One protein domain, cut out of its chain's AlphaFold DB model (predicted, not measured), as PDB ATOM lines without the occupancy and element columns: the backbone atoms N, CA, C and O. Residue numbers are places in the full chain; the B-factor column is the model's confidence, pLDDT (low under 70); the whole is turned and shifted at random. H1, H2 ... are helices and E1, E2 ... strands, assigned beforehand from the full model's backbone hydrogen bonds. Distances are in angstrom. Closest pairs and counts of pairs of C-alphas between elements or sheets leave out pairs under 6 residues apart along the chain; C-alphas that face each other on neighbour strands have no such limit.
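AT A GLANCE: This is residues 3 to 38, 59 to 104 and 130 to 180 of the 202 residues of an uncharacterized protein of Cryomorphaceae bacterium (UniProt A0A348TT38). A long, strongly twisted antiparallel sheet, with E1, E2 and E3 side by side, has small helices gathered near one end of its long axis: H2 and H4 on one face, with H3 packed on H4. E5 pairs with E3 toward the other end, and long stretches without named elements make up much of the rest. The printed part has 133 residues, with four named helices and five named strands, which follow along the chain as E1, then H1, then E2, E3 and E4, then H2, then E5, then H3 and H4; the class is mixed, helices and strands, and the five strands make one branched sheet, in which E1 and E2, E2 and E3, E3 and E4, and E3 and E5 are antiparallel neighbours. The whole is compact, radius of gyration of the C-alphas 15.2 A, yet only just elongated, spanning 49 by 33 by 31 A.

IN THESE COORDINATES: E1, residues 3 to 11, begins at C-alpha 3 (40.631, -28.716, -27.716) and is 26.6 A long. H1 is residues 18 to 23. E2, 26 to 38, spans 35.2 A and bends by 58 degrees at 34; E3, 59 to 72, spans 38.4 A and bends by 61 degrees at 62. E4 is 75 to 78, H2 79 to 82, E5 100 to 104, H3 144 to 150. H4, 153 to 159, ends at C-alpha 159 (21.382, -4.362, -37.126).

HOW THE PARTS SIT: E1 and E2 are antiparallel (N 6 to O 31, 3.0 A), as are E2 and E3 (N 32 to O 65, 2.9 A). On the other side of E3 from E2 are E5 (N 62 to O 103, 2.8 A) and E4 (N 70 to O 77, 2.9 A); E3 and E4 form a hairpin. H2 and H4 are on the same face, at heights over the sheet of 5.0 A and 9.7 A. They touch, closest C-alphas Leu 82 and Ala 155, 5.1 A. H3 touches H4, C-alphas of Ala 144 and Ala 156 closest at 4.9 A, a steep tilt of 46 degrees, opposite ways. H1 is not on the sheet. Every O i to N i+4 pair is within hydrogen-bond range in H1, H3 and H4; H2 is too short for one.

THE WHOLE: The C-alphas of Thr 38 and Glu 149 are farthest apart, 50.5 A. The printed part has two cuts: the C-alphas of residues 38 and 59 are 5.6 A apart across the first, and those of residues 104 and 130 are 8.4 A apart across the second. The link H2 to E5 is long. Residues 91, 168 to 169 and 175 to 176 have pLDDT under 70.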
ATOM      1  N   TYR A   3      41.128 -30.037 -28.073       90.12
ATOM      2  CA  TYR A   3      40.631 -28.716 -27.716       90.12
ATOM      3  C   TYR A   3      41.146 -27.717 -28.746       90.12
ATOM      4  O   TYR A   3      42.353 -27.644 -28.982       90.12
ATOM      5  N   TYR A   4      40.235 -26.964 -29.353       86.38
ATOM      6  CA  TYR A   4      40.549 -25.903 -30.299       86.38
ATOM      7  C   TYR A   4      40.039 -24.576 -29.755       86.38
ATOM      8  O   TYR A   4      38.911 -24.495 -29.276       86.38
ATOM      9  N   ARG A   5      40.854 -23.527 -29.865       91.44
ATOM     10  CA  ARG A   5      40.444 -22.147 -29.601       91.44
ATOM     11  C   ARG A   5      40.930 -21.262 -30.731       91.44
ATOM     12  O   ARG A   5      42.079 -21.386 -31.154       91.44
ATOM     13  N   GLY A   6      40.071 -20.378 -31.211       89.88
ATOM     14  CA  GLY A   6      40.418 -19.473 -32.293       89.88
ATOM     15  C   GLY A   6      39.362 -18.412 -32.527       89.88
ATOM     16  O   GLY A   6      38.381 -18.307 -31.794       89.88
ATOM     17  N   TYR A   7      39.590 -17.633 -33.574       90.12
ATOM     18  CA  TYR A   7      38.665 -16.612 -34.034       90.12
ATOM     19  C   TYR A   7      38.329 -16.883 -35.492       90.12
ATOM     20  O   TYR A   7      39.223 -17.159 -36.294       90.12
ATOM     21  N   VAL A   8      37.050 -16.790 -35.821       88.44
ATOM     22  CA  VAL A   8      36.558 -16.720 -37.197       88.44
ATOM     23  C   VAL A   8      35.963 -15.337 -37.380       88.44
ATOM     24  O   VAL A   8      35.445 -14.762 -36.434       88.44
ATOM     25  N   GLY A   9      36.071 -14.761 -38.564       89.06
ATOM     26  CA  GLY A   9      35.449 -13.480 -38.848       89.06
ATOM     27  C   GLY A   9      35.291 -13.296 -40.338       89.06
ATOM     28  O   GLY A   9      36.026 -13.898 -41.127       89.06
ATOM     29  N   ALA A  10      34.330 -12.467 -40.705       86.50
ATOM     30  CA  ALA A  10      34.130 -12.033 -42.070       86.50
ATOM     31  C   ALA A  10      33.666 -10.576 -42.078       86.50
ATOM     32  O   ALA A  10      33.177 -10.045 -41.079       86.50
ATOM     33  N   SER A  11      33.866  -9.934 -43.223       87.31
ATOM     34  CA  SER A  11      33.408  -8.579 -43.483       87.31
ATOM     35  C   SER A  11      32.741  -8.550 -44.848       87.31
ATOM     36  O   SER A  11      33.303  -9.029 -45.839       87.31
ATOM     37  N   ASP A  12      31.546  -7.977 -44.886       85.75
ATOM     38  CA  ASP A  12      30.775  -7.771 -46.105       85.75
ATOM     39  C   ASP A  12      31.494  -6.851 -47.103       85.75
ATOM     40  O   ASP A  12      31.274  -6.981 -48.305       85.75
ATOM     41  N   ALA A  13      32.446  -6.024 -46.653       85.19
ATOM     42  CA  ALA A  13      33.330  -5.239 -47.518       85.19
ATOM     43  C   ALA A  13      34.159  -6.099 -48.498       85.19
ATOM     44  O   ALA A  13      34.707  -5.589 -49.476       85.19
ATOM     45  N   TRP A  14      34.286  -7.406 -48.246       85.81
ATOM     46  CA  TRP A  14      34.968  -8.352 -49.136       85.81
ATOM     47  C   TRP A  14      34.010  -9.110 -50.066       85.81
ATOM     48  O   TRP A  14      34.456  -9.938 -50.868       85.81
ATOM     49  N   ALA A  15      32.703  -8.866 -49.964       85.44
ATOM     50  CA  ALA A  15      31.706  -9.505 -50.808       85.44
ATOM     51  C   ALA A  15      31.737  -8.939 -52.237       85.44
ATOM     52  O   ALA A  15      32.089  -7.791 -52.481       85.44
ATOM     53  N   LYS A  16      31.347  -9.770 -53.210       86.00
ATOM     54  CA  LYS A  16      31.146  -9.343 -54.610       86.00
ATOM     55  C   LYS A  16      29.721  -8.869 -54.893       86.00
ATOM     56  O   LYS A  16      29.439  -8.447 -56.005       86.00
ATOM     57  N   ASP A  17      28.833  -9.065 -53.931       85.88
ATOM     58  CA  ASP A  17      27.413  -8.794 -54.059       85.88
ATOM     59  C   ASP A  17      27.117  -7.376 -53.563       85.88
ATOM     60  O   ASP A  17      27.509  -7.024 -52.448       85.88
ATOM     61  N   ASP A  18      26.442  -6.579 -54.392       84.81
ATOM     62  CA  ASP A  18      26.174  -5.165 -54.106       84.81
ATOM     63  C   ASP A  18      25.304  -4.986 -52.853       84.81
ATOM     64  O   ASP A  18      25.476  -4.016 -52.117       84.81
ATOM     65  N   PHE A  19      24.390  -5.919 -52.568       81.81
ATOM     66  CA  PHE A  19      23.555  -5.847 -51.370       81.81
ATOM     67  C   PHE A  19      24.387  -6.069 -50.107       81.81
ATOM     68  O   PHE A  19      24.272  -5.298 -49.157       81.81
ATOM     69  N   LYS A  20      25.282  -7.065 -50.112       82.44
ATOM     70  CA  LYS A  20      26.213  -7.292 -48.995       82.44
ATOM     71  C   LYS A  20      27.145  -6.102 -48.794       82.44
ATOM     72  O   LYS A  20      27.258  -5.617 -47.676       82.44
ATOM     73  N   LEU A  21      27.731  -5.575 -49.869       85.06
ATOM     74  CA  LEU A  21      28.594  -4.390 -49.799       85.06
ATOM     75  C   LEU A  21      27.880  -3.181 -49.187       85.06
ATOM     76  O   LEU A  21      28.462  -2.487 -48.362       85.06
ATOM     77  N   ASN A  22      26.617  -2.955 -49.554       85.00
ATOM     78  CA  ASN A  22      25.825  -1.869 -48.982       85.00
ATOM     79  C   ASN A  22      25.433  -2.125 -47.523       85.00
ATOM     80  O   ASN A  22      25.201  -1.163 -46.807       85.00
ATOM     81  N   ARG A  23      25.331  -3.386 -47.085       83.50
ATOM     82  CA  ARG A  23      24.974  -3.774 -45.712       83.50
ATOM     83  C   ARG A  23      26.122  -3.574 -44.726       83.50
ATOM     84  O   ARG A  23      25.858  -3.207 -43.587       83.50
ATOM     85  N   ASP A  24      27.357  -3.796 -45.175       86.19
ATOM     86  CA  ASP A  24      28.617  -3.563 -44.449       86.19
ATOM     87  C   ASP A  24      28.711  -4.223 -43.056       86.19
ATOM     88  O   ASP A  24      29.264  -3.669 -42.106       86.19
ATOM     89  N   ILE A  25      28.167  -5.437 -42.897       85.94
ATOM     90  CA  ILE A  25      28.315  -6.184 -41.641       85.94
ATOM     91  C   ILE A  25      29.734  -6.738 -41.530       85.94
ATOM     92  O   ILE A  25      30.254  -7.405 -42.428       85.94
ATOM     93  N   ALA A  26      30.356  -6.503 -40.380       89.12
ATOM     94  CA  ALA A  26      31.635  -7.082 -40.012       89.12
ATOM     95  C   ALA A  26      31.537  -7.705 -38.622       89.12
ATOM     96  O   ALA A  26      31.125  -7.054 -37.659       89.12
ATOM     97  N   PHE A  27      31.956  -8.963 -38.516       90.50
ATOM     98  CA  PHE A  27      31.908  -9.705 -37.265       90.50
ATOM     99  C   PHE A  27      33.185 -10.510 -37.043       90.50
ATOM    100  O   PHE A  27      33.921 -10.881 -37.965       90.50
ATOM    101  N   ARG A  28      33.422 -10.822 -35.776       91.81
ATOM    102  CA  ARG A  28      34.440 -11.751 -35.314       91.81
ATOM    103  C   ARG A  28      33.848 -12.609 -34.213       91.81
ATOM    104  O   ARG A  28      33.408 -12.102 -33.194       91.81
ATOM    105  N   THR A  29      33.927 -13.911 -34.379       90.06
ATOM    106  CA  THR A  29      33.401 -14.898 -33.450       90.06
ATOM    107  C   THR A  29      34.545 -15.633 -32.789       90.06
ATOM    108  O   THR A  29      35.369 -16.269 -33.451       90.06
ATOM    109  N   GLU A  30      34.613 -15.537 -31.464       91.62
ATOM    110  CA  GLU A  30      35.490 -16.397 -30.680       91.62
ATOM    111  C   GLU A  30      34.882 -17.794 -30.594       91.62
ATOM    112  O   GLU A  30      33.710 -17.948 -30.259       91.62
ATOM    113  N   LEU A  31      35.693 -18.809 -30.886       91.56
ATOM    114  CA  LEU A  31      35.289 -20.207 -30.910       91.56
ATOM    115  C   LEU A  31      36.174 -21.008 -29.962       91.56
ATOM    116  O   LEU A  31      37.403 -20.935 -30.029       91.56
ATOM    117  N   SER A  32      35.550 -21.805 -29.103       93.25
ATOM    118  CA  SER A  32      36.210 -22.815 -28.277       93.25
ATOM    119  C   SER A  32      35.512 -24.156 -28.472       93.25
ATOM    120  O   SER A  32      34.373 -24.323 -28.056       93.25
ATOM    121  N   GLU A  33      36.183 -25.119 -29.093       91.31
ATOM    122  CA  GLU A  33      35.637 -26.445 -29.387       91.31
ATOM    123  C   GLU A  33      36.336 -27.507 -28.541       91.31
ATOM    124  O   GLU A  33      37.562 -27.625 -28.546       91.31
ATOM    125  N   PHE A  34      35.545 -28.327 -27.855       93.88
ATOM    126  CA  PHE A  34      35.999 -29.591 -27.292       93.88
ATOM    127  C   PHE A  34      35.456 -30.732 -28.143       93.88
ATOM    128  O   PHE A  34      34.239 -30.886 -28.241       93.88
ATOM    129  N   SER A  35      36.325 -31.547 -28.740       92.88
ATOM    130  CA  SER A  35      35.895 -32.636 -29.620       92.88
ATOM    131  C   SER A  35      36.533 -33.984 -29.305       92.88
ATOM    132  O   SER A  35      37.714 -34.132 -28.967       92.88
ATOM    133  N   TYR A  36      35.707 -35.017 -29.435       93.62
ATOM    134  CA  TYR A  36      36.125 -36.403 -29.464       93.62
ATOM    135  C   TYR A  36      36.076 -36.885 -30.909       93.62
ATOM    136  O   TYR A  36      35.008 -36.945 -31.516       93.62
ATOM    137  N   MET A  37      37.246 -37.205 -31.457       91.38
ATOM    138  CA  MET A  37      37.408 -37.644 -32.839       91.38
ATOM    139  C   MET A  37      38.023 -39.035 -32.861       91.38
ATOM    140  O   MET A  37      38.922 -39.336 -32.072       91.38
ATOM    141  N   THR A  38      37.535 -39.867 -33.770       91.75
ATOM    142  CA  THR A  38      38.117 -41.160 -34.103       91.75
ATOM    143  C   THR A  38      38.725 -41.083 -35.494       91.75
ATOM    144  O   THR A  38      38.188 -40.436 -36.393       91.75
ATOM    145  N   GLY A  59      36.279 -38.678 -37.987       94.56
ATOM    146  CA  GLY A  59      34.928 -38.254 -37.671       94.56
ATOM    147  C   GLY A  59      34.749 -38.182 -36.168       94.56
ATOM    148  O   GLY A  59      35.413 -38.894 -35.415       94.56
ATOM    149  N   GLY A  60      33.872 -37.301 -35.716       92.94
ATOM    150  CA  GLY A  60      33.690 -37.103 -34.295       92.94
ATOM    151  C   GLY A  60      32.468 -36.293 -33.935       92.94
ATOM    152  O   GLY A  60      31.656 -35.909 -34.776       92.94
ATOM    153  N   LEU A  61      32.376 -36.031 -32.641       94.31
ATOM    154  CA  LEU A  61      31.409 -35.124 -32.052       94.31
ATOM    155  C   LEU A  61      32.156 -34.143 -31.164       94.31
ATOM    156  O   LEU A  61      33.091 -34.514 -30.449       94.31
ATOM    157  N   GLY A  62      31.734 -32.889 -31.216       92.56
ATOM    158  CA  GLY A  62      32.278 -31.822 -30.406       92.56
ATOM    159  C   GLY A  62      31.201 -30.910 -29.851       92.56
ATOM    160  O   GLY A  62      30.075 -30.862 -30.344       92.56
ATOM    161  N   LEU A  63      31.575 -30.192 -28.805       93.44
ATOM    162  CA  LEU A  63      30.818 -29.100 -28.228       93.44
ATOM    163  C   LEU A  63      31.600 -27.815 -28.499       93.44
ATOM    164  O   LEU A  63      32.733 -27.678 -28.034       93.44
ATOM    165  N   THR A  64      30.998 -26.906 -29.256       92.75
ATOM    166  CA  THR A  64      31.591 -25.615 -29.610       92.75
ATOM    167  C   THR A  64      30.886 -24.516 -28.848       92.75
ATOM    168  O   THR A  64      29.673 -24.352 -28.958       92.75
ATOM    169  N   PHE A  65      31.662 -23.748 -28.100       92.69
ATOM    170  CA  PHE A  65      31.247 -22.489 -27.518       92.69
ATOM    171  C   PHE A  65      31.598 -21.367 -28.483       92.69
ATOM    172  O   PHE A  65      32.718 -21.336 -28.999       92.69
ATOM    173  N   TYR A  66      30.648 -20.476 -28.734       91.50
ATOM    174  CA  TYR A  66      30.806 -19.383 -29.683       91.50
ATOM    175  C   TYR A  66      30.291 -18.072 -29.091       91.50
ATOM    176  O   TYR A  66      29.296 -18.057 -28.363       91.50
ATOM    177  N   ASN A  67      30.998 -16.982 -29.386       91.94
ATOM    178  CA  ASN A  67      30.609 -15.630 -29.000       91.94
ATOM    179  C   ASN A  67      30.900 -14.663 -30.160       91.94
ATOM    180  O   ASN A  67      32.067 -14.304 -30.347       91.94
ATOM    181  N   PRO A  68      29.894 -14.301 -30.976       90.12
ATOM    182  CA  PRO A  68      30.063 -13.350 -32.067       90.12
ATOM    183  C   PRO A  68      30.139 -11.919 -31.528       90.12
ATOM    184  O   PRO A  68      29.384 -11.511 -30.641       90.12
ATOM    185  N   GLN A  69      31.092 -11.163 -32.058       90.94
ATOM    186  CA  GLN A  69      31.439  -9.819 -31.624       90.94
ATOM    187  C   GLN A  69      31.542  -8.888 -32.829       90.94
ATOM    188  O   GLN A  69      32.057  -9.271 -33.882       90.94
ATOM    189  N   GLY A  70      31.087  -7.654 -32.656       89.31
ATOM    190  CA  GLY A  70      31.209  -6.582 -33.635       89.31
ATOM    191  C   GLY A  70      32.164  -5.506 -33.134       89.31
ATOM    192  O   GLY A  70      32.287  -5.298 -31.925       89.31
ATOM    193  N   PHE A  71      32.851  -4.832 -34.053       87.62
ATOM    194  CA  PHE A  71      33.756  -3.731 -33.720       87.62
ATOM    195  C   PHE A  71      33.066  -2.389 -33.975       87.62
ATOM    196  O   PHE A  71      32.652  -2.114 -35.101       87.62
ATOM    197  N   TYR A  72      32.941  -1.559 -32.939       85.69
ATOM    198  CA  TYR A  72      32.331  -0.232 -33.025       85.69
ATOM    199  C   TYR A  72      33.003   0.720 -32.032       85.69
ATOM    200  O   TYR A  72      33.274   0.335 -30.903       85.69
ATOM    201  N   GLN A  73      33.304   1.952 -32.463       84.31
ATOM    202  CA  GLN A  73      33.941   2.996 -31.637       84.31
ATOM    203  C   GLN A  73      35.175   2.521 -30.835       84.31
ATOM    204  O   GLN A  73      35.299   2.799 -29.646       84.31
ATOM    205  N   ASP A  74      36.095   1.807 -31.491       85.56
ATOM    206  CA  ASP A  74      37.321   1.259 -30.886       85.56
ATOM    207  C   ASP A  74      37.113   0.173 -29.804       85.56
ATOM    208  O   ASP A  74      38.072  -0.242 -29.147       85.56
ATOM    209  N   GLU A  75      35.895  -0.366 -29.669       89.50
ATOM    210  CA  GLU A  75      35.550  -1.427 -28.719       89.50
ATOM    211  C   GLU A  75      34.891  -2.642 -29.407       89.50
ATOM    212  O   GLU A  75      34.252  -2.548 -30.457       89.50
ATOM    213  N   TRP A  76      35.089  -3.827 -28.817       88.31
ATOM    214  CA  TRP A  76      34.415  -5.060 -29.229       88.31
ATOM    215  C   TRP A  76      33.155  -5.265 -28.395       88.31
ATOM    216  O   TRP A  76      33.240  -5.469 -27.186       88.31
ATOM    217  N   HIS A  77      32.000  -5.295 -29.051       89.38
ATOM    218  CA  HIS A  77      30.718  -5.545 -28.401       89.38
ATOM    219  C   HIS A  77      30.216  -6.958 -28.698       89.38
ATOM    220  O   HIS A  77      30.303  -7.432 -29.832       89.38
ATOM    221  N   ASN A  78      29.666  -7.632 -27.684       88.81
ATOM    222  CA  ASN A  78      29.036  -8.940 -27.854       88.81
ATOM    223  C   ASN A  78      27.696  -8.767 -28.573       88.81
ATOM    224  O   ASN A  78      26.754  -8.217 -28.005       88.81
ATOM    225  N   LEU A  79      27.593  -9.270 -29.802       85.12
ATOM    226  CA  LEU A  79      26.405  -9.070 -30.637       85.12
ATOM    227  C   LEU A  79      25.169  -9.771 -30.057       85.12
ATOM    228  O   LEU A  79      24.069  -9.220 -30.066       85.12
ATOM    229  N   ARG A  80      25.387 -10.920 -29.409       85.00
ATOM    230  CA  ARG A  80      24.329 -11.699 -28.759       85.00
ATOM    231  C   ARG A  80      23.545 -10.901 -27.727       85.00
ATOM    232  O   ARG A  80      22.340 -11.055 -27.627       85.00
ATOM    233  N   GLU A  81      24.229 -10.104 -26.911       83.25
ATOM    234  CA  GLU A  81      23.587  -9.335 -25.835       83.25
ATOM    235  C   GLU A  81      22.853  -8.106 -26.379       83.25
ATOM    236  O   GLU A  81      21.942  -7.593 -25.731       83.25
ATOM    237  N   LEU A  82      23.232  -7.659 -27.578       82.62
ATOM    238  CA  LEU A  82      22.619  -6.528 -28.260       82.62
ATOM    239  C   LEU A  82      21.323  -6.907 -28.983       82.62
ATOM    240  O   LEU A  82      20.479  -6.036 -29.165       82.62
ATOM    241  N   GLY A  83      21.146  -8.177 -29.364       81.88
ATOM    242  CA  GLY A  83      19.922  -8.656 -30.013       81.88
ATOM    243  C   GLY A  83      19.642  -7.926 -31.324       81.88
ATOM    244  O   GLY A  83      18.575  -7.343 -31.492       81.88
ATOM    245  N   THR A  84      20.610  -7.946 -32.239       80.31
ATOM    246  CA  THR A  84      20.638  -7.169 -33.496       80.31
ATOM    247  C   THR A  84      19.459  -7.438 -34.445       80.31
ATOM    248  O   THR A  84      19.144  -6.597 -35.286       80.31
ATOM    249  N   GLU A  85      18.769  -8.569 -34.282       80.38
ATOM    250  CA  GLU A  85      17.550  -8.963 -35.017       80.38
ATOM    251  C   GLU A  85      16.259  -8.745 -34.202       80.38
ATOM    252  O   GLU A  85      15.234  -9.368 -34.466       80.38
ATOM    253  N   GLY A  86      16.299  -7.909 -33.159       72.56
ATOM    254  CA  GLY A  86      15.148  -7.652 -32.286       72.56
ATOM    255  C   GLY A  86      14.861  -8.774 -31.287       72.56
ATOM    256  O   GLY A  86      13.746  -8.883 -30.778       72.56
ATOM    257  N   GLN A  87      15.851  -9.612 -30.982       80.25
ATOM    258  CA  GLN A  87      15.687 -10.739 -30.064       80.25
ATOM    259  C   GLN A  87      15.186 -10.265 -28.686       80.25
ATOM    260  O   GLN A  87      15.727  -9.326 -28.089       80.25
ATOM    261  N   GLN A  88      14.152 -10.935 -28.167       76.19
ATOM    262  CA  GLN A  88      13.426 -10.569 -26.943       76.19
ATOM    263  C   GLN A  88      12.843  -9.139 -26.940       76.19
ATOM    264  O   GLN A  88      12.832  -8.492 -25.891       76.19
ATOM    265  N   THR A  89      12.383  -8.636 -28.083       74.56
ATOM    266  CA  THR A  89      11.620  -7.376 -28.182       74.56
ATOM    267  C   THR A  89      10.317  -7.621 -28.936       74.56
ATOM    268  O   THR A  89      10.193  -8.627 -29.629       74.56
ATOM    269  N   ASP A  90       9.367  -6.689 -28.870       74.62
ATOM    270  CA  ASP A  90       8.095  -6.794 -29.605       74.62
ATOM    271  C   ASP A  90       8.275  -6.759 -31.143       74.62
ATOM    272  O   ASP A  90       7.325  -6.980 -31.893       74.62
ATOM    273  N   LEU A  91       9.499  -6.496 -31.624       69.12
ATOM    274  CA  LEU A  91       9.868  -6.472 -33.042       69.12
ATOM    275  C   LEU A  91      10.144  -7.865 -33.618       69.12
ATOM    276  O   LEU A  91      10.075  -8.038 -34.833       69.12
ATOM    277  N   SER A  92      10.481  -8.845 -32.774       71.62
ATOM    278  CA  SER A  92      10.785 -10.208 -33.206       71.62
ATOM    279  C   SER A  92      10.469 -11.212 -32.102       71.62
ATOM    280  O   SER A  92      10.987 -11.125 -30.989       71.62
ATOM    281  N   ASP A  93       9.694 -12.246 -32.438       73.75
ATOM    282  CA  ASP A  93       9.362 -13.355 -31.528       73.75
ATOM    283  C   ASP A  93      10.577 -14.262 -31.206       73.75
ATOM    284  O   ASP A  93      10.452 -15.296 -30.539       73.75
ATOM    285  N   GLN A  94      11.772 -13.917 -31.697       75.00
ATOM    286  CA  GLN A  94      12.990 -14.694 -31.511       75.00
ATOM    287  C   GLN A  94      13.608 -14.477 -30.125       75.00
ATOM    288  O   GLN A  94      13.757 -13.362 -29.626       75.00
ATOM    289  N   LEU A  95      14.033 -15.574 -29.496       78.75
ATOM    290  CA  LEU A  95      14.820 -15.543 -28.263       78.75
ATOM    291  C   LEU A  95      16.315 -15.410 -28.580       78.75
ATOM    292  O   LEU A  95      16.762 -15.804 -29.655       78.75
ATOM    293  N   PHE A  96      17.101 -14.939 -27.606       80.00
ATOM    294  CA  PHE A  96      18.561 -14.972 -27.707       80.00
ATOM    295  C   PHE A  96      19.062 -16.391 -27.996       80.00
ATOM    296  O   PHE A  96      18.675 -17.356 -27.328       80.00
ATOM    297  N   TYR A  97      19.973 -16.510 -28.958       82.31
ATOM    298  CA  TYR A  97      20.608 -17.781 -29.281       82.31
ATOM    299  C   TYR A  97      21.579 -18.232 -28.171       82.31
ATOM    300  O   TYR A  97      22.091 -17.452 -27.363       82.31
ATOM    301  N   GLY A  98      21.821 -19.543 -28.089       82.94
ATOM    302  CA  GLY A  98      22.712 -20.132 -27.082       82.94
ATOM    303  C   GLY A  98      24.189 -19.779 -27.307       82.94
ATOM    304  O   GLY A  98      24.586 -19.400 -28.395       82.94
ATOM    305  N   ASN A  99      25.040 -19.944 -26.290       86.00
ATOM    306  CA  ASN A  99      26.506 -19.801 -26.415       86.00
ATOM    307  C   ASN A  99      27.215 -21.121 -26.746       86.00
ATOM    308  O   ASN A  99      28.438 -21.146 -26.854       86.00
ATOM    309  N   ALA A 100      26.475 -22.226 -26.839       89.00
ATOM    310  CA  ALA A 100      27.010 -23.557 -27.067       89.00
ATOM    311  C   ALA A 100      26.218 -24.262 -28.167       89.00
ATOM    312  O   ALA A 100      24.990 -24.195 -28.208       89.00
ATOM    313  N   THR A 101      26.926 -24.963 -29.044       90.19
ATOM    314  CA  THR A 101      26.344 -25.782 -30.103       90.19
ATOM    315  C   THR A 101      27.054 -27.122 -30.192       90.19
ATOM    316  O   THR A 101      28.266 -27.228 -29.992       90.19
ATOM    317  N   LEU A 102      26.312 -28.161 -30.575       91.38
ATOM    318  CA  LEU A 102      26.924 -29.403 -31.028       91.38
ATOM    319  C   LEU A 102      27.628 -29.153 -32.370       91.38
ATOM    320  O   LEU A 102      27.150 -28.378 -33.200       91.38
ATOM    321  N   THR A 103      28.777 -29.782 -32.568       91.88
ATOM    322  CA  THR A 103      29.570 -29.716 -33.798       91.88
ATOM    323  C   THR A 103      29.923 -31.120 -34.236       91.88
ATOM    324  O   THR A 103      30.295 -31.963 -33.421       91.88
ATOM    325  N   VAL A 104      29.806 -31.377 -35.532       92.38
ATOM    326  CA  VAL A 104      30.196 -32.653 -36.127       92.38
ATOM    327  C   VAL A 104      31.426 -32.400 -36.998       92.38
ATOM    328  O   VAL A 104      31.268 -31.959 -38.141       92.38
ATOM    329  N   GLY A 130      25.579 -26.843 -35.269       83.44
ATOM    330  CA  GLY A 130      24.153 -26.981 -34.973       83.44
ATOM    331  C   GLY A 130      23.399 -25.650 -34.939       83.44
ATOM    332  O   GLY A 130      22.193 -25.683 -34.721       83.44
ATOM    333  N   THR A 131      24.097 -24.532 -35.148       82.12
ATOM    334  CA  THR A 131      23.586 -23.158 -35.104       82.12
ATOM    335  C   THR A 131      23.760 -22.469 -36.461       82.12
ATOM    336  O   THR A 131      24.593 -22.904 -37.260       82.12
ATOM    337  N   ASP A 132      22.964 -21.428 -36.680       79.25
ATOM    338  CA  ASP A 132      23.016 -20.479 -37.806       79.25
ATOM    339  C   ASP A 132      23.393 -19.060 -37.324       79.25
ATOM    340  O   ASP A 132      23.250 -18.077 -38.027       79.25
ATOM    341  N   TYR A 133      23.822 -18.938 -36.063       81.81
ATOM    342  CA  TYR A 133      24.189 -17.663 -35.439       81.81
ATOM    343  C   TYR A 133      25.707 -17.518 -35.263       81.81
ATOM    344  O   TYR A 133      26.159 -16.833 -34.339       81.81
ATOM    345  N   MET A 134      26.536 -18.187 -36.079       79.56
ATOM    346  CA  MET A 134      27.986 -17.977 -35.976       79.56
ATOM    347  C   MET A 134      28.411 -16.577 -36.409       79.56
ATOM    348  O   MET A 134      29.443 -16.110 -35.930       79.56
ATOM    349  N   ASP A 135      27.635 -15.923 -37.266       71.88
ATOM    350  CA  ASP A 135      27.842 -14.563 -37.763       71.88
ATOM    351  C   ASP A 135      26.795 -13.559 -37.248       71.88
ATOM    352  O   ASP A 135      26.686 -12.455 -37.783       71.88
ATOM    353  N   ASP A 136      26.034 -13.931 -36.208       78.06
ATOM    354  CA  ASP A 136      24.939 -13.123 -35.645       78.06
ATOM    355  C   ASP A 136      23.826 -12.780 -36.662       78.06
ATOM    356  O   ASP A 136      23.079 -11.822 -36.471       78.06
ATOM    357  N   THR A 137      23.704 -13.540 -37.757       75.75
ATOM    358  CA  THR A 137      22.794 -13.208 -38.857       75.75
ATOM    359  C   THR A 137      21.998 -14.427 -39.325       75.75
ATOM    360  O   THR A 137      22.465 -15.205 -40.148       75.75
ATOM    361  N   SER A 138      20.748 -14.558 -38.871       78.25
ATOM    362  CA  SER A 138      19.890 -15.709 -39.203       78.25
ATOM    363  C   SER A 138      18.515 -15.288 -39.725       78.25
ATOM    364  O   SER A 138      18.038 -15.830 -40.725       78.25
ATOM    365  N   GLY A 139      17.884 -14.308 -39.075       78.25
ATOM    366  CA  GLY A 139      16.513 -13.888 -39.328       78.25
ATOM    367  C   GLY A 139      16.358 -12.743 -40.327       78.25
ATOM    368  O   GLY A 139      17.084 -12.621 -41.319       78.25
ATOM    369  N   ASP A 140      15.366 -11.902 -40.049       82.50
ATOM    370  CA  ASP A 140      14.954 -10.785 -40.891       82.50
ATOM    371  C   ASP A 140      15.445  -9.447 -40.325       82.50
ATOM    372  O   ASP A 140      15.764  -9.314 -39.143       82.50
ATOM    373  N   PHE A 141      15.492  -8.427 -41.180       77.88
ATOM    374  CA  PHE A 141      15.727  -7.060 -40.744       77.88
ATOM    375  C   PHE A 141      14.547  -6.546 -39.914       77.88
ATOM    376  O   PHE A 141      13.401  -6.553 -40.373       77.88
ATOM    377  N   VAL A 142      14.859  -6.029 -38.726       79.31
ATOM    378  CA  VAL A 142      13.935  -5.276 -37.868       79.31
ATOM    379  C   VAL A 142      14.097  -3.780 -38.097       79.31
ATOM    380  O   VAL A 142      15.141  -3.335 -38.563       79.31
ATOM    381  N   ASP A 143      13.077  -2.979 -37.788       79.56
ATOM    382  CA  ASP A 143      13.175  -1.518 -37.886       79.56
ATOM    383  C   ASP A 143      14.245  -0.983 -36.914       79.56
ATOM    384  O   ASP A 143      14.122  -1.122 -35.696       79.56
ATOM    385  N   ALA A 144      15.305  -0.379 -37.460       77.69
ATOM    386  CA  ALA A 144      16.440   0.107 -36.685       77.69
ATOM    387  C   ALA A 144      16.049   1.240 -35.725       77.69
ATOM    388  O   ALA A 144      16.612   1.323 -34.636       77.69
ATOM    389  N   ALA A 145      15.066   2.074 -36.090       80.19
ATOM    390  CA  ALA A 145      14.600   3.161 -35.228       80.19
ATOM    391  C   ALA A 145      13.834   2.620 -34.012       80.19
ATOM    392  O   ALA A 145      14.028   3.091 -32.894       80.19
ATOM    393  N   ALA A 146      13.014   1.585 -34.213       81.25
ATOM    394  CA  ALA A 146      12.315   0.924 -33.115       81.25
ATOM    395  C   ALA A 146      13.282   0.120 -32.227       81.25
ATOM    396  O   ALA A 146      13.140   0.103 -31.006       81.25
ATOM    397  N   LEU A 147      14.308  -0.508 -32.818       81.88
ATOM    398  CA  LEU A 147      15.339  -1.217 -32.057       81.88
ATOM    399  C   LEU A 147      16.192  -0.260 -31.207       81.88
ATOM    400  O   LEU A 147      16.610  -0.622 -30.107       81.88
ATOM    401  N   GLU A 148      16.449   0.957 -31.694       84.25
ATOM    402  CA  GLU A 148      17.130   1.999 -30.923       84.25
ATOM    403  C   GLU A 148      16.329   2.401 -29.676       84.25
ATOM    404  O   GLU A 148      16.920   2.528 -28.604       84.25
ATOM    405  N   GLU A 149      15.006   2.554 -29.805       82.62
ATOM    406  CA  GLU A 149      14.108   2.926 -28.701       82.62
ATOM    407  C   GLU A 149      13.990   1.816 -27.642       82.62
ATOM    408  O   GLU A 149      14.040   2.095 -26.444       82.62
ATOM    409  N   GLU A 150      13.894   0.556 -28.070       81.25
ATOM    410  CA  GLU A 150      13.737  -0.606 -27.180       81.25
ATOM    411  C   GLU A 150      15.048  -1.059 -26.520       81.25
ATOM    412  O   GLU A 150      15.059  -1.589 -25.403       81.25
ATOM    413  N   ARG A 151      16.179  -0.907 -27.220       80.81
ATOM    414  CA  ARG A 151      17.484  -1.404 -26.766       80.81
ATOM    415  C   ARG A 151      18.465  -0.272 -26.550       80.81
ATOM    416  O   ARG A 151      18.645   0.146 -25.414       80.81
ATOM    417  N   ASN A 152      19.191   0.099 -27.601       84.00
ATOM    418  CA  ASN A 152      20.280   1.073 -27.592       84.00
ATOM    419  C   ASN A 152      20.688   1.414 -29.033       84.00
ATOM    420  O   ASN A 152      20.612   0.566 -29.924       84.00
ATOM    421  N   ALA A 153      21.293   2.588 -29.228       85.12
ATOM    422  CA  ALA A 153      21.862   3.009 -30.514       85.12
ATOM    423  C   ALA A 153      22.921   2.035 -31.078       85.12
ATOM    424  O   ALA A 153      23.042   1.870 -32.290       85.12
ATOM    425  N   VAL A 154      23.666   1.339 -30.210       85.50
ATOM    426  CA  VAL A 154      24.670   0.341 -30.627       85.50
ATOM    427  C   VAL A 154      24.008  -0.896 -31.249       85.50
ATOM    428  O   VAL A 154      24.500  -1.419 -32.245       85.50
ATOM    429  N   ALA A 155      22.872  -1.346 -30.705       83.00
ATOM    430  CA  ALA A 155      22.126  -2.476 -31.258       83.00
ATOM    431  C   ALA A 155      21.538  -2.131 -32.636       83.00
ATOM    432  O   ALA A 155      21.656  -2.924 -33.568       83.00
ATOM    433  N   ALA A 156      20.995  -0.915 -32.782       83.81
ATOM    434  CA  ALA A 156      20.510  -0.398 -34.058       83.81
ATOM    435  C   ALA A 156      21.626  -0.313 -35.114       83.81
ATOM    436  O   ALA A 156      21.433  -0.752 -36.248       83.81
ATOM    437  N   TYR A 157      22.819   0.156 -34.726       85.56
ATOM    438  CA  TYR A 157      23.978   0.199 -35.619       85.56
ATOM    439  C   TYR A 157      24.365  -1.190 -36.144       85.56
ATOM    440  O   TYR A 157      24.515  -1.367 -37.349       85.56
ATOM    441  N   PHE A 158      24.495  -2.198 -35.275       84.38
ATOM    442  CA  PHE A 158      24.867  -3.553 -35.712       84.38
ATOM    443  C   PHE A 158      23.745  -4.301 -36.451       84.38
ATOM    444  O   PHE A 158      24.015  -5.276 -37.159       84.38
ATOM    445  N   SER A 159      22.494  -3.850 -36.322       83.06
ATOM    446  CA  SER A 159      21.382  -4.362 -37.126       83.06
ATOM    447  C   SER A 159      21.556  -4.003 -38.608       83.06
ATOM    448  O   SER A 159      21.422  -4.874 -39.473       83.06
ATOM    449  N   ASN A 160      21.934  -2.748 -38.896       82.62
ATOM    450  CA  ASN A 160      22.120  -2.230 -40.255       82.62
ATOM    451  C   ASN A 160      23.224  -1.147 -40.332       82.62
ATOM    452  O   ASN A 160      22.911   0.045 -40.411       82.62
ATOM    453  N   PRO A 161      24.514  -1.529 -40.344       82.81
ATOM    454  CA  PRO A 161      25.610  -0.560 -40.283       82.81
ATOM    455  C   PRO A 161      25.730   0.284 -41.557       82.81
ATOM    456  O   PRO A 161      26.018   1.479 -41.482       82.81
ATOM    457  N   GLY A 162      25.440  -0.297 -42.723       79.81
ATOM    458  CA  GLY A 162      25.451   0.416 -44.001       79.81
ATOM    459  C   GLY A 162      24.175   1.205 -44.330       79.81
ATOM    460  O   GLY A 162      24.064   1.773 -45.417       79.81
ATOM    461  N   ASN A 163      23.215   1.273 -43.398       80.44
ATOM    462  CA  ASN A 163      21.947   1.996 -43.541       80.44
ATOM    463  C   ASN A 163      21.199   1.668 -44.852       80.44
ATOM    464  O   ASN A 163      20.672   2.548 -45.538       80.44
ATOM    465  N   VAL A 164      21.177   0.386 -45.220       79.25
ATOM    466  CA  VAL A 164      20.468  -0.098 -46.409       79.25
ATOM    467  C   VAL A 164      18.976   0.118 -46.221       79.25
ATOM    468  O   VAL A 164      18.439  -0.171 -45.154       79.25
ATOM    469  N   THR A 165      18.285   0.582 -47.258       76.19
ATOM    470  CA  THR A 165      16.822   0.611 -47.257       76.19
ATOM    471  C   THR A 165      16.293  -0.811 -47.435       76.19
ATOM    472  O   THR A 165      16.443  -1.398 -48.505       76.19
ATOM    473  N   TYR A 166      15.648  -1.359 -46.410       73.06
ATOM    474  CA  TYR A 166      14.965  -2.651 -46.466       73.06
ATOM    475  C   TYR A 166      13.456  -2.469 -46.283       73.06
ATOM    476  O   TYR A 166      12.986  -1.513 -45.668       73.06
ATOM    477  N   SER A 167      12.675  -3.396 -46.833       70.12
ATOM    478  CA  SER A 167      11.295  -3.591 -46.395       70.12
ATOM    479  C   SER A 167      11.303  -4.400 -45.101       70.12
ATOM    480  O   SER A 167      12.084  -5.342 -44.986       70.12
ATOM    481  N   ASN A 168      10.428  -4.068 -44.152       65.06
ATOM    482  CA  ASN A 168      10.259  -4.858 -42.932       65.06
ATOM    483  C   ASN A 168       9.979  -6.337 -43.291       65.06
ATOM    484  O   ASN A 168       9.130  -6.595 -44.150       65.06
ATOM    485  N   GLY A 169      10.725  -7.276 -42.701       65.88
ATOM    486  CA  GLY A 169      10.668  -8.705 -43.046       65.88
ATOM    487  C   GLY A 169      11.532  -9.135 -44.242       65.88
ATOM    488  O   GLY A 169      11.349 -10.230 -44.769       65.88
ATOM    489  N   LEU A 170      12.450  -8.288 -44.723       77.44
ATOM    490  CA  LEU A 170      13.494  -8.728 -45.651       77.44
ATOM    491  C   LEU A 170      14.504  -9.601 -44.895       77.44
ATOM    492  O   LEU A 170      14.964  -9.216 -43.825       77.44
ATOM    493  N   SER A 171      14.891 -10.734 -45.473       74.94
ATOM    494  CA  SER A 171      15.878 -11.646 -44.883       74.94
ATOM    495  C   SER A 171      17.246 -10.962 -44.732       74.94
ATOM    496  O   SER A 171      17.838 -10.475 -45.701       74.94
ATOM    497  N   ARG A 172      17.732 -10.898 -43.484       77.62
ATOM    498  CA  ARG A 172      19.078 -10.436 -43.108       77.62
ATOM    499  C   ARG A 172      20.058 -11.603 -43.209       77.62
ATOM    500  O   ARG A 172      21.151 -11.423 -43.740       77.62
ATOM    501  N   GLY A 173      19.647 -12.791 -42.766       74.38
ATOM    502  CA  GLY A 173      20.401 -14.043 -42.830       74.38
ATOM    503  C   GLY A 173      19.636 -15.177 -43.500       74.38
ATOM    504  O   GLY A 173      18.550 -14.984 -44.040       74.38
ATOM    505  N   THR A 174      20.223 -16.373 -43.516       74.38
ATOM    506  CA  THR A 174      19.602 -17.559 -44.129       74.38
ATOM    507  C   THR A 174      19.244 -18.603 -43.072       74.38
ATOM    508  O   THR A 174      19.881 -19.648 -43.012       74.38
ATOM    509  N   ALA A 175      18.146 -18.378 -42.341       68.94
ATOM    510  CA  ALA A 175      17.645 -19.257 -41.271       68.94
ATOM    511  C   ALA A 175      17.481 -20.753 -41.629       68.94
ATOM    512  O   ALA A 175      17.395 -21.610 -40.747       68.94
ATOM    513  N   GLU A 176      17.368 -21.094 -42.917       66.69
ATOM    514  CA  GLU A 176      17.206 -22.481 -43.374       66.69
ATOM    515  C   GLU A 176      18.526 -23.256 -43.465       66.69
ATOM    516  O   GLU A 176      18.530 -24.494 -43.461       66.69
ATOM    517  N   GLN A 177      19.650 -22.550 -43.576       72.00
ATOM    518  CA  GLN A 177      20.963 -23.169 -43.633       72.00
ATOM    519  C   GLN A 177      21.574 -23.168 -42.233       72.00
ATOM    520  O   GLN A 177      21.052 -22.593 -41.295       72.00
ATOM    521  N   ARG A 178      22.591 -23.997 -42.033       79.25
ATOM    522  CA  ARG A 178      23.377 -23.974 -40.796       79.25
ATOM    523  C   ARG A 178      24.778 -23.609 -41.192       79.25
ATOM    524  O   ARG A 178      25.174 -23.947 -42.309       79.25
ATOM    525  N   ASP A 179      25.541 -23.075 -40.258       80.94
ATOM    526  CA  ASP A 179      26.913 -22.688 -40.527       80.94
ATOM    527  C   ASP A 179      27.849 -23.891 -40.648       80.94
ATOM    528  O   ASP A 179      27.750 -24.900 -39.931       80.94
ATOM    529  N   TRP A 180      28.782 -23.790 -41.597       85.06
ATOM    530  CA  TRP A 180      29.844 -24.768 -41.821       85.06
ATOM    531  C   TRP A 180      31.180 -24.043 -41.850       85.06
ATOM    532  O   TRP A 180      31.304 -22.931 -42.352       85.06
TER     533      TRP A 180